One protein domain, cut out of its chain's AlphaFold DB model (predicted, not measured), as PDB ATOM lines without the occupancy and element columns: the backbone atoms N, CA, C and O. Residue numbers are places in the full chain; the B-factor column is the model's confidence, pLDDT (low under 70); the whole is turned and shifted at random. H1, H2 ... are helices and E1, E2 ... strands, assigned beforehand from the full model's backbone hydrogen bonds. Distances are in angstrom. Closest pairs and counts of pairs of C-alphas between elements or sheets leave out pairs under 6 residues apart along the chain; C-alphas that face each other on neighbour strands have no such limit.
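This is residues 6 to 96 of the 96 residues of an uncharacterized protein of Rhizophora mucronata (UniProt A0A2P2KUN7). A two-stranded ribbon, E3 and E4, stands next to a small three-stranded sheet made of the hairpin E1 and E2 and the short strand E5, and one long helix, H1, reaches away from these sheets as an arm. The short helix H2 lies beside part of H1, and residues 6 to 12 of H1 stick out alone. The printed part has 91 residues, with two named helices and five named strands in the order H1, E1, E2, E3, H2, E4, E5; the larger sheet has the order E1, E2, E5, and both sheets are antiparallel. The class is mixed, helices and strands, and the whole is loose, with a radius of gyration of the C-alphas of 15.2 A and spans of 48 by 34 by 21 A.

In the larger sheet, the inner strand E2, residues 39 to 44, forms a hairpin with the edge strand E1, residues 32 to 36, at 175 degrees between directions; N 34 and O 42 are within hydrogen-bond range at 2.7 A. The other edge strand, E5, residues 93 to 95, is antiparallel to E2 at 157 degrees, with N 94 and O 43 at 2.7 A. In the second sheet, E3, residues 49 to 54, and E4, residues 67 to 72, are antiparallel at 143 degrees, with N 51 and O 70 at 2.9 A. The closest C-alphas of E3 and E5 are those of Ser 50 and Ala 93, 6.3 A apart. Residues 52 to 53 of E3 also pair, antiparallel, with residues 81 to 82. H1, residues 6 to 27, touches H2, residues 56 to 62, with residues 14 to 21 alone; the closest C-alphas are those of Gln 21 and Leu 57, 6.6 A apart. The two helices run opposite ways at a shallow tilt of 22 degrees. H1 is apart from E2, E3, E4 and E5, and neither helix is on the larger sheet. In H2 every O i to N i+4 pair is within hydrogen-bond range, and in H1 17 of 18 are.

E1 is 13.5 A long, E2 14.5 A and E5 6.9 A, from first to last C-alpha; E5 ends at C-alpha 95, (177.460, 130.904, 179.446). E3 measures 16.0 A and E4 15.0 A. H1 runs 33.2 A from C-alpha 6 at (179.923, 122.238, 220.447) to C-alpha 27 at (187.417, 144.023, 196.580), and H2 spans 10.4 A.

The C-alphas farthest apart are those of Gly 6 and Leu 90, 48.8 A. The printed part has no cut. The link from E4 to E5, residues 73 to 92, is long, and the other links are tight. The mean pLDDT of the printed part is 74.0, and it is under 70 at residues 6 to 21, 39, 56 to 62 and 77.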
ATOM      1  N   GLY A   6     179.076 122.459 221.629       46.31
ATOM      2  CA  GLY A   6     179.923 122.238 220.447       46.31
ATOM      3  C   GLY A   6     179.382 122.816 219.133       46.31
ATOM      4  O   GLY A   6     180.153 123.021 218.196       46.31
ATOM      5  N   ALA A   7     178.074 123.077 219.040       49.75
ATOM      6  CA  ALA A   7     177.453 123.555 217.801       49.75
ATOM      7  C   ALA A   7     177.684 125.061 217.575       49.75
ATOM      8  O   ALA A   7     177.939 125.490 216.451       49.75
ATOM      9  N   GLU A   8     177.677 125.852 218.648       46.00
ATOM     10  CA  GLU A   8     177.786 127.313 218.574       46.00
ATOM     11  C   GLU A   8     179.207 127.780 218.216       46.00
ATOM     12  O   GLU A   8     179.375 128.706 217.425       46.00
ATOM     13  N   ALA A   9     180.243 127.075 218.688       49.12
ATOM     14  CA  ALA A   9     181.636 127.387 218.353       49.12
ATOM     15  C   ALA A   9     181.970 127.132 216.868       49.12
ATOM     16  O   ALA A   9     182.750 127.874 216.270       49.12
ATOM     17  N   LYS A  10     181.347 126.120 216.239       46.66
ATOM     18  CA  LYS A  10     181.484 125.881 214.791       46.66
ATOM     19  C   LYS A  10     180.733 126.923 213.957       46.66
ATOM     20  O   LYS A  10     181.227 127.318 212.903       46.66
ATOM     21  N   ALA A  11     179.575 127.389 214.427       49.75
ATOM     22  CA  ALA A  11     178.794 128.419 213.742       49.75
ATOM     23  C   ALA A  11     179.469 129.802 213.803       49.75
ATOM     24  O   ALA A  11     179.546 130.486 212.784       49.75
ATOM     25  N   ALA A  12     180.025 130.185 214.959       48.34
ATOM     26  CA  ALA A  12     180.707 131.470 215.138       48.34
ATOM     27  C   ALA A  12     181.978 131.596 214.275       48.34
ATOM     28  O   ALA A  12     182.200 132.631 213.647       48.34
ATOM     29  N   GLY A  13     182.769 130.519 214.161       51.28
ATOM     30  CA  GLY A  13     183.923 130.478 213.256       51.28
ATOM     31  C   GLY A  13     183.526 130.583 211.778       51.28
ATOM     32  O   GLY A  13     184.156 131.314 211.018       51.28
ATOM     33  N   GLY A  14     182.441 129.914 211.369       55.44
ATOM     34  CA  GLY A  14     181.925 129.984 209.995       55.44
ATOM     35  C   GLY A  14     181.354 131.356 209.609       55.44
ATOM     36  O   GLY A  14     181.517 131.785 208.465       55.44
ATOM     37  N   ALA A  15     180.726 132.064 210.554       57.59
ATOM     38  CA  ALA A  15     180.182 133.406 210.338       57.59
ATOM     39  C   ALA A  15     181.288 134.452 210.112       57.59
ATOM     40  O   ALA A  15     181.226 135.196 209.132       57.59
ATOM     41  N   GLN A  16     182.342 134.448 210.939       55.91
ATOM     42  CA  GLN A  16     183.487 135.358 210.779       55.91
ATOM     43  C   GLN A  16     184.231 135.122 209.454       55.91
ATOM     44  O   GLN A  16     184.628 136.069 208.776       55.91
ATOM     45  N   LEU A  17     184.385 133.856 209.048       58.72
ATOM     46  CA  LEU A  17     185.025 133.492 207.781       58.72
ATOM     47  C   LEU A  17     184.162 133.869 206.569       58.72
ATOM     48  O   LEU A  17     184.698 134.332 205.567       58.72
ATOM     49  N   SER A  18     182.834 133.742 206.672       61.72
ATOM     50  CA  SER A  18     181.908 134.172 205.613       61.72
ATOM     51  C   SER A  18     181.925 135.684 205.410       61.72
ATOM     52  O   SER A  18     181.831 136.157 204.279       61.72
ATOM     53  N   GLU A  19     182.047 136.460 206.486       68.25
ATOM     54  CA  GLU A  19     182.112 137.919 206.401       68.25
ATOM     55  C   GLU A  19     183.453 138.388 205.823       68.25
ATOM     56  O   GLU A  19     183.474 139.219 204.915       68.25
ATOM     57  N   GLY A  20     184.562 137.760 206.233       68.25
ATOM     58  CA  GLY A  20     185.867 137.948 205.596       68.25
ATOM     59  C   GLY A  20     185.848 137.608 204.103       68.25
ATOM     60  O   GLY A  20     186.353 138.385 203.291       68.25
ATOM     61  N   GLN A  21     185.181 136.509 203.726       65.00
ATOM     62  CA  GLN A  21     185.022 136.118 202.328       65.00
ATOM     63  C   GLN A  21     184.281 137.200 201.540       65.00
ATOM     64  O   GLN A  21     184.776 137.620 200.502       65.00
ATOM     65  N   LYS A  22     183.163 137.728 202.055       70.56
ATOM     66  CA  LYS A  22     182.414 138.819 201.406       70.56
ATOM     67  C   LYS A  22     183.262 140.073 201.209       70.56
ATOM     68  O   LYS A  22     183.154 140.706 200.165       70.56
ATOM     69  N   ILE A  23     184.100 140.425 202.184       75.88
ATOM     70  CA  ILE A  23     184.968 141.606 202.106       75.88
ATOM     71  C   ILE A  23     186.027 141.426 201.015       75.88
ATOM     72  O   ILE A  23     186.224 142.327 200.203       75.88
ATOM     73  N   GLU A  24     186.698 140.275 200.951       75.06
ATOM     74  CA  GLU A  24     187.667 140.003 199.881       75.06
ATOM     75  C   GLU A  24     186.999 139.866 198.509       75.06
ATOM     76  O   GLU A  24     187.490 140.401 197.516       75.06
ATOM     77  N   GLU A  25     185.833 139.226 198.462       71.75
ATOM     78  CA  GLU A  25     185.011 139.086 197.267       71.75
ATOM     79  C   GLU A  25     184.476 140.430 196.751       71.75
ATOM     80  O   GLU A  25     184.298 140.565 195.539       71.75
ATOM     81  N   ALA A  26     184.251 141.407 197.634       75.88
ATOM     82  CA  ALA A  26     183.832 142.767 197.295       75.88
ATOM     83  C   ALA A  26     184.985 143.653 196.800       75.88
ATOM     84  O   ALA A  26     184.744 144.605 196.062       75.88
ATOM     85  N   LYS A  27     186.241 143.343 197.161       78.19
ATOM     86  CA  LYS A  27     187.417 144.023 196.580       78.19
ATOM     87  C   LYS A  27     187.583 143.697 195.096       78.19
ATOM     88  O   LYS A  27     188.181 144.475 194.359       78.19
ATOM     89  N   GLN A  28     187.095 142.535 194.665       71.94
ATOM     90  CA  GLN A  28     187.142 142.116 193.272       71.94
ATOM     91  C   GLN A  28     185.902 142.612 192.519       71.94
ATOM     92  O   GLN A  28     184.786 142.385 192.991       71.94
ATOM     93  N   PRO A  29     186.056 143.205 191.323       75.06
ATOM     94  CA  PRO A  29     184.914 143.620 190.518       75.06
ATOM     95  C   PRO A  29     184.047 142.399 190.179       75.06
ATOM     96  O   PRO A  29     184.527 141.428 189.587       75.06
ATOM     97  N   SER A  30     182.776 142.413 190.572       74.00
ATOM     98  CA  SER A  30     181.838 141.329 190.269       74.00
ATOM     99  C   SER A  30     181.225 141.515 188.886       74.00
ATOM    100  O   SER A  30     180.899 142.640 188.510       74.00
ATOM    101  N   CYS A  31     181.001 140.426 188.153       83.88
ATOM    102  CA  CYS A  31     180.168 140.480 186.951       83.88
ATOM    103  C   CYS A  31     178.712 140.145 187.284       83.88
ATOM    104  O   CYS A  31     178.420 139.505 188.296       83.88
ATOM    105  N   ASN A  32     177.796 140.562 186.419       85.38
ATOM    106  CA  ASN A  32     176.390 140.211 186.534       85.38
ATOM    107  C   ASN A  32     176.196 138.744 186.184       85.38
ATOM    108  O   ASN A  32     176.862 138.219 185.297       85.38
ATOM    109  N   SER A  33     175.230 138.099 186.829       83.38
ATOM    110  CA  SER A  33     174.813 136.751 186.463       83.38
ATOM    111  C   SER A  33     173.304 136.680 186.326       83.38
ATOM    112  O   SER A  33     172.570 137.213 187.158       83.38
ATOM    113  N   ARG A  34     172.841 135.963 185.312       85.69
ATOM    114  CA  ARG A  34     171.443 135.630 185.093       85.69
ATOM    115  C   ARG A  34     171.307 134.130 184.964       85.69
ATOM    116  O   ARG A  34     171.866 133.512 184.068       85.69
ATOM    117  N   TRP A  35     170.470 133.563 185.816       81.25
ATOM    118  CA  TRP A  35     170.101 132.161 185.743       81.25
ATOM    119  C   TRP A  35     168.648 132.040 185.317       81.25
ATOM    120  O   TRP A  35     167.783 132.816 185.723       81.25
ATOM    121  N   SER A  36     168.365 131.096 184.434       79.31
ATOM    122  CA  SER A  36     167.002 130.795 184.018       79.31
ATOM    123  C   SER A  36     166.871 129.292 183.842       79.31
ATOM    124  O   SER A  36     167.691 128.674 183.181       79.31
ATOM    125  N   GLN A  37     165.804 128.699 184.377       78.12
ATOM    126  CA  GLN A  37     165.590 127.244 184.312       78.12
ATOM    127  C   GLN A  37     165.631 126.687 182.872       78.12
ATOM    128  O   GLN A  37     165.977 125.534 182.666       78.12
ATOM    129  N   LYS A  38     165.289 127.513 181.869       73.38
ATOM    130  CA  LYS A  38     165.260 127.147 180.438       73.38
ATOM    131  C   LYS A  38     166.513 127.540 179.649       73.38
ATOM    132  O   LYS A  38     166.775 126.982 178.590       73.38
ATOM    133  N   LYS A  39     167.235 128.562 180.102       61.31
ATOM    134  CA  LYS A  39     168.446 129.075 179.456       61.31
ATOM    135  C   LYS A  39     169.512 129.039 180.534       61.31
ATOM    136  O   LYS A  39     169.476 129.899 181.407       61.31
ATOM    137  N   ASN A  40     170.375 128.026 180.456       73.81
ATOM    138  CA  ASN A  40     171.601 127.850 181.241       73.81
ATOM    139  C   ASN A  40     172.229 129.181 181.689       73.81
ATOM    140  O   ASN A  40     172.098 130.181 180.976       73.81
ATOM    141  N   GLY A  41     172.898 129.176 182.844       82.44
ATOM    142  CA  GLY A  41     173.420 130.383 183.479       82.44
ATOM    143  C   GLY A  41     174.242 131.232 182.514       82.44
ATOM    144  O   GLY A  41     175.089 130.728 181.790       82.44
ATOM    145  N   GLU A  42     173.987 132.530 182.479       85.19
ATOM    146  CA  GLU A  42     174.797 133.494 181.744       85.19
ATOM    147  C   GLU A  42     175.411 134.468 182.736       85.19
ATOM    148  O   GLU A  42     174.784 134.863 183.717       85.19
ATOM    149  N   MET A  43     176.647 134.858 182.482       85.06
ATOM    150  CA  MET A  43     177.382 135.817 183.277       85.06
ATOM    151  C   MET A  43     178.058 136.815 182.360       85.06
ATOM    152  O   MET A  43     178.717 136.405 181.414       85.06
ATOM    153  N   TRP A  44     177.928 138.108 182.631       88.50
ATOM    154  CA  TRP A  44     178.558 139.155 181.831       88.50
ATOM    155  C   TRP A  44     179.041 140.310 182.695       88.50
ATOM    156  O   TRP A  44     178.411 140.675 183.686       88.50
ATOM    157  N   CYS A  45     180.167 140.898 182.312       86.12
ATOM    158  CA  CYS A  45     180.734 142.066 182.969       86.12
ATOM    159  C   CYS A  45     180.458 143.298 182.096       86.12
ATOM    160  O   CYS A  45     180.770 143.279 180.904       86.12
ATOM    161  N   ASP A  46     179.886 144.362 182.669       84.12
ATOM    162  CA  ASP A  46     179.674 145.626 181.938       84.12
ATOM    163  C   ASP A  46     181.008 146.281 181.552       84.12
ATOM    164  O   ASP A  46     181.146 146.910 180.503       84.12
ATOM    165  N   ASP A  47     182.014 146.086 182.400       83.25
ATOM    166  CA  ASP A  47     183.282 146.789 182.346       83.25
ATOM    167  C   ASP A  47     184.430 145.823 182.669       83.25
ATOM    168  O   ASP A  47     184.540 145.323 183.788       83.25
ATOM    169  N   GLY A  48     185.260 145.528 181.663       85.88
ATOM    170  CA  GLY A  48     186.301 144.493 181.697       85.88
ATOM    171  C   GLY A  48     185.893 143.175 181.027       85.88
ATOM    172  O   GLY A  48     184.957 143.130 180.227       85.88
ATOM    173  N   PHE A  49     186.642 142.117 181.327       85.94
ATOM    174  CA  PHE A  49     186.502 140.773 180.778       85.94
ATOM    175  C   PHE A  49     186.267 139.759 181.893       85.94
ATOM    176  O   PHE A  49     186.844 139.863 182.978       85.94
ATOM    177  N   SER A  50     185.447 138.751 181.603       85.69
ATOM    178  CA  SER A  50     185.070 137.733 182.579       85.69
ATOM    179  C   SER A  50     186.191 136.706 182.742       85.69
ATOM    180  O   SER A  50     186.671 136.121 181.763       85.69
ATOM    181  N   ARG A  51     186.629 136.478 183.985       86.56
ATOM    182  CA  ARG A  51     187.628 135.461 184.345       86.56
ATOM    183  C   ARG A  51     187.184 134.644 185.529       86.56
ATOM    184  O   ARG A  51     186.683 135.194 186.503       86.56
ATOM    185  N   LEU A  52     187.446 133.344 185.480       83.75
ATOM    186  CA  LEU A  52     187.337 132.475 186.641       83.75
ATOM    187  C   LEU A  52     188.555 132.648 187.531       83.75
ATOM    188  O   LEU A  52     189.684 132.458 187.093       83.75
ATOM    189  N   VAL A  53     188.302 132.960 188.791       83.62
ATOM    190  CA  VAL A  53     189.289 133.015 189.860       83.62
ATOM    191  C   VAL A  53     188.915 132.008 190.935       83.62
ATOM    192  O   VAL A  53     187.736 131.769 191.218       83.62
ATOM    193  N   GLN A  54     189.923 131.375 191.523       80.06
ATOM    194  CA  GLN A  54     189.727 130.437 192.624       80.06
ATOM    195  C   GLN A  54     189.325 131.187 193.897       80.06
ATOM    196  O   GLN A  54     189.779 132.305 194.131       80.06
ATOM    197  N   ARG A  55     188.483 130.567 194.729       77.38
ATOM    198  CA  ARG A  55     188.131 131.058 196.064       77.38
ATOM    199  C   ARG A  55     189.002 130.371 197.116       77.38
ATOM    200  O   ARG A  55     188.652 129.274 197.555       77.38
ATOM    201  N   PRO A  56     190.126 130.986 197.531       66.50
ATOM    202  CA  PRO A  56     191.056 130.352 198.461       66.50
ATOM    203  C   PRO A  56     190.436 130.096 199.843       66.50
ATOM    204  O   PRO A  56     190.682 129.045 200.428       66.50
ATOM    205  N   LEU A  57     189.578 130.992 200.350       66.88
ATOM    206  CA  LEU A  57     188.929 130.785 201.653       66.88
ATOM    207  C   LEU A  57     187.896 129.651 201.649       66.88
ATOM    208  O   LEU A  57     187.801 128.916 202.629       66.88
ATOM    209  N   GLU A  58     187.155 129.458 200.556       65.31
ATOM    210  CA  GLU A  58     186.122 128.415 200.494       65.31
ATOM    211  C   GLU A  58     186.748 127.010 200.556       65.31
ATOM    212  O   GLU A  58     186.178 126.104 201.168       65.31
ATOM    213  N   VAL A  59     187.972 126.850 200.033       66.06
ATOM    214  CA  VAL A  59     188.782 125.627 200.178       66.06
ATOM    215  C   VAL A  59     189.161 125.380 201.633       66.06
ATOM    216  O   VAL A  59     189.025 124.257 202.105       66.06
ATOM    217  N   ALA A  60     189.605 126.408 202.357       64.31
ATOM    218  CA  ALA A  60     189.992 126.265 203.760       64.31
ATOM    219  C   ALA A  60     188.805 125.876 204.660       64.31
ATOM    220  O   ALA A  60     188.983 125.164 205.646       64.31
ATOM    221  N   VAL A  61     187.590 126.313 204.309       66.25
ATOM    222  CA  VAL A  61     186.370 126.044 205.085       66.25
ATOM    223  C   VAL A  61     185.720 124.713 204.703       66.25
ATOM    224  O   VAL A  61     185.294 123.956 205.574       66.25
ATOM    225  N   THR A  62     185.610 124.422 203.407       69.25
ATOM    226  CA  THR A  62     184.814 123.288 202.904       69.25
ATOM    227  C   THR A  62     185.657 122.129 202.378       69.25
ATOM    228  O   THR A  62     185.116 121.063 202.083       69.25
ATOM    229  N   GLY A  63     186.966 122.334 202.208       72.56
ATOM    230  CA  GLY A  63     187.857 121.416 201.498       72.56
ATOM    231  C   GLY A  63     187.600 121.349 199.989       72.56
ATOM    232  O   GLY A  63     188.228 120.546 199.303       72.56
ATOM    233  N   LYS A  64     186.671 122.153 199.449       72.75
ATOM    234  CA  LYS A  64     186.279 122.120 198.037       72.75
ATOM    235  C   LYS A  64     186.815 123.335 197.292       72.75
ATOM    236  O   LYS A  64     186.609 124.476 197.692       72.75
ATOM    237  N   MET A  65     187.465 123.066 196.162       73.94
ATOM    238  CA  MET A  65     187.883 124.089 195.205       73.94
ATOM    239  C   MET A  65     186.657 124.663 194.506       73.94
ATOM    240  O   MET A  65     185.976 123.974 193.749       73.94
ATOM    241  N   SER A  66     186.398 125.938 194.761       77.62
ATOM    242  CA  SER A  66     185.303 126.693 194.168       77.62
ATOM    243  C   SER A  66     185.886 127.819 193.333       77.62
ATOM    244  O   SER A  66     186.813 128.505 193.767       77.62
ATOM    245  N   LYS A  67     185.376 127.991 192.115       81.88
ATOM    246  CA  LYS A  67     185.765 129.088 191.228       81.88
ATOM    247  C   LYS A  67     184.596 130.050 191.110       81.88
ATOM    248  O   LYS A  67     183.446 129.623 191.035       81.88
ATOM    249  N   ARG A  68     184.896 131.341 191.072       80.38
ATOM    250  CA  ARG A  68     183.928 132.398 190.781       80.38
ATOM    251  C   ARG A  68     184.400 133.186 189.584       80.38
ATOM    252  O   ARG A  68     185.594 133.275 189.332       80.38
ATOM    253  N   PHE A  69     183.471 133.790 188.878       82.62
ATOM    254  CA  PHE A  69     183.819 134.754 187.852       82.62
ATOM    255  C   PHE A  69     183.997 136.145 188.476       82.62
ATOM    256  O   PHE A  69     183.234 136.545 189.356       82.62
ATOM    257  N   ALA A  70     184.986 136.884 187.997       84.75
ATOM    258  CA  ALA A  70     185.243 138.274 188.342       84.75
ATOM    259  C   ALA A  70     185.658 139.048 187.084       84.75
ATOM    260  O   ALA A  70     186.129 138.453 186.108       84.75
ATOM    261  N   SER A  71     185.446 140.364 187.102       85.56
ATOM    262  CA  SER A  71     185.794 141.233 185.980       85.56
ATOM    263  C   SER A  71     187.206 141.773 186.126       85.56
ATOM    264  O   SER A  71     187.575 142.297 187.178       85.56
ATOM    265  N   PHE A  72     187.977 141.705 185.044       84.00
ATOM    266  CA  PHE A  72     189.321 142.270 184.962       84.00
ATOM    267  C   PHE A  72     189.475 143.061 183.667       84.00
ATOM    268  O   PHE A  72     189.069 142.599 182.606       84.00
ATOM    269  N   LYS A  73     190.058 144.261 183.733       79.62
ATOM    270  CA  LYS A  73     190.271 145.103 182.541       79.62
ATOM    271  C   LYS A  73     191.612 144.840 181.872       79.62
ATOM    272  O   LYS A  73     191.655 144.464 180.710       79.62
ATOM    273  N   ASP A  74     192.681 145.043 182.633       72.88
ATOM    274  CA  ASP A  74     194.064 145.050 182.139       72.88
ATOM    275  C   ASP A  74     194.885 143.885 182.717       72.88
ATOM    276  O   ASP A  74     195.864 143.415 182.151       72.88
ATOM    277  N   GLN A  75     194.421 143.326 183.834       70.69
ATOM    278  CA  GLN A  75     195.139 142.313 184.600       70.69
ATOM    279  C   GLN A  75     194.877 140.872 184.135       70.69
ATOM    280  O   GLN A  75     194.916 139.943 184.937       70.69
ATOM    281  N   LEU A  76     194.598 140.664 182.849       71.12
ATOM    282  CA  LEU A  76     194.184 139.360 182.320       71.12
ATOM    283  C   LEU A  76     195.295 138.298 182.358       71.12
ATOM    284  O   LEU A  76     195.005 137.106 182.240       71.12
ATOM    285  N   SER A  77     196.551 138.722 182.505       69.56
ATOM    286  CA  SER A  77     197.738 137.858 182.566       69.56
ATOM    287  C   SER A  77     198.121 137.445 183.989       69.56
ATOM    288  O   SER A  77     199.181 136.851 184.187       69.56
ATOM    289  N   GLN A  78     197.309 137.772 185.000       70.56
ATOM    290  CA  GLN A  78     197.613 137.371 186.370       70.56
ATOM    291  C   GLN A  78     197.460 135.849 186.560       70.56
ATOM    292  O   GLN A  78     196.496 135.249 186.071       70.56
ATOM    293  N   PRO A  79     198.382 135.211 187.302       70.81
ATOM    294  CA  PRO A  79     198.292 133.791 187.608       70.81
ATOM    295  C   PRO A  79     197.038 133.494 188.440       70.81
ATOM    296  O   PRO A  79     196.682 134.243 189.348       70.81
ATOM    297  N   GLY A  80     196.361 132.386 188.129       73.31
ATOM    298  CA  GLY A  80     195.118 131.981 188.799       73.31
ATOM    299  C   GLY A  80     193.832 132.508 188.155       73.31
ATOM    300  O   GLY A  80     192.751 132.247 188.685       73.31
ATOM    301  N   MET A  81     193.933 133.211 187.021       76.50
ATOM    302  CA  MET A  81     192.794 133.570 186.175       76.50
ATOM    303  C   MET A  81     192.639 132.571 185.034       76.50
ATOM    304  O   MET A  81     193.545 132.373 184.229       76.50
ATOM    305  N   GLU A  82     191.462 131.968 184.938       82.06
ATOM    306  CA  GLU A  82     191.120 131.011 183.893       82.06
ATOM    307  C   GLU A  82     189.991 131.566 183.019       82.06
ATOM    308  O   GLU A  82     189.070 132.236 183.493       82.06
ATOM    309  N   VAL A  83     190.047 131.283 181.720       82.25
ATOM    310  CA  VAL A  83     188.933 131.553 180.802       82.25
ATOM    311  C   VAL A  83     188.008 130.341 180.816       82.25
ATOM    312  O   VAL A  83     188.478 129.202 180.841       82.25
ATOM    313  N   TYR A  84     186.690 130.562 180.824       81.25
ATOM    314  CA  TYR A  84     185.747 129.447 180.752       81.25
ATOM    315  C   TYR A  84     185.928 128.690 179.431       81.25
ATOM    316  O   TYR A  84     186.203 129.286 178.387       81.25
ATOM    317  N   LYS A  85     185.792 127.364 179.466       80.06
ATOM    318  CA  LYS A  85     186.075 126.516 178.305       80.06
ATOM    319  C   LYS A  85     185.208 126.938 177.113       80.06
ATOM    320  O   LYS A  85     183.988 126.985 177.222       80.06
ATOM    321  N   GLY A  86     185.848 127.200 175.973       78.38
ATOM    322  CA  GLY A  86     185.165 127.605 174.739       78.38
ATOM    323  C   GLY A  86     184.867 129.101 174.626       78.38
ATOM    324  O   GLY A  86     184.223 129.500 173.660       78.38
ATOM    325  N   TYR A  87     185.336 129.922 175.570       82.69
ATOM    326  CA  TYR A  87     185.263 131.379 175.486       82.69
ATOM    327  C   TYR A  87     186.590 131.985 175.052       82.69
ATOM    328  O   TYR A  87     187.662 131.455 175.344       82.69
ATOM    329  N   ASP A  88     186.495 133.112 174.349       83.25
ATOM    330  CA  ASP A  88     187.654 133.896 173.949       83.25
ATOM    331  C   ASP A  88     188.322 134.552 175.164       83.25
ATOM    332  O   ASP A  88     187.672 134.865 176.169       83.25
ATOM    333  N   TYR A  89     189.624 134.814 175.065       80.19
ATOM    334  CA  TYR A  89     190.338 135.556 176.095       80.19
ATOM    335  C   TYR A  89     189.712 136.946 176.302       80.19
ATOM    336  O   TYR A  89     189.602 137.412 177.424       80.19
ATOM    337  N   LEU A  90     189.182 137.606 175.287       81.81
ATOM    338  CA  LEU A  90     188.522 138.905 175.430       81.81
ATOM    339  C   LEU A  90     186.999 138.782 175.635       81.81
ATOM    340  O   LEU A  90     186.247 139.724 175.380       81.81
ATOM    341  N   ALA A  91     186.510 137.636 176.120       84.12
ATOM    342  CA  ALA A  91     185.092 137.451 176.401       84.12
ATOM    343  C   ALA A  91     184.625 138.291 177.602       84.12
ATOM    344  O   ALA A  91     185.123 138.176 178.725       84.12
ATOM    345  N   LYS A  92     183.598 139.111 177.369       84.62
ATOM    346  CA  LYS A  92     182.886 139.856 178.421       84.62
ATOM    347  C   LYS A  92     181.718 139.080 179.015       84.62
ATOM    348  O   LYS A  92     181.316 139.365 180.137       84.62
ATOM    349  N   ALA A  93     181.193 138.108 178.270       84.06
ATOM    350  CA  ALA A  93     180.096 137.251 178.683       84.06
ATOM    351  C   ALA A  93     180.482 135.775 178.553       84.06
ATOM    352  O   ALA A  93     181.160 135.386 177.603       84.06
ATOM    353  N   CYS A  94     180.050 134.965 179.511       82.00
ATOM    354  CA  CYS A  94     180.249 133.528 179.592       82.00
ATOM    355  C   CYS A  94     178.917 132.848 179.908       82.00
ATOM    356  O   CYS A  94     178.182 133.284 180.790       82.00
ATOM    357  N   ARG A  95     178.612 131.766 179.201       81.19
ATOM    358  CA  ARG A  95     177.460 130.904 179.446       81.19
ATOM    359  C   ARG A  95     177.972 129.623 180.087       81.19
ATOM    360  O   ARG A  95     178.928 129.030 179.589       81.19
ATOM    361  N   VAL A  96     177.358 129.268 181.205       72.50
ATOM    362  CA  VAL A  96     177.734 128.201 182.136       72.50
ATOM    363  C   VAL A  96     176.755 127.053 182.015       72.50
ATOM    364  O   VAL A  96     175.537 127.335 181.963       72.50
TER     365      VAL A  96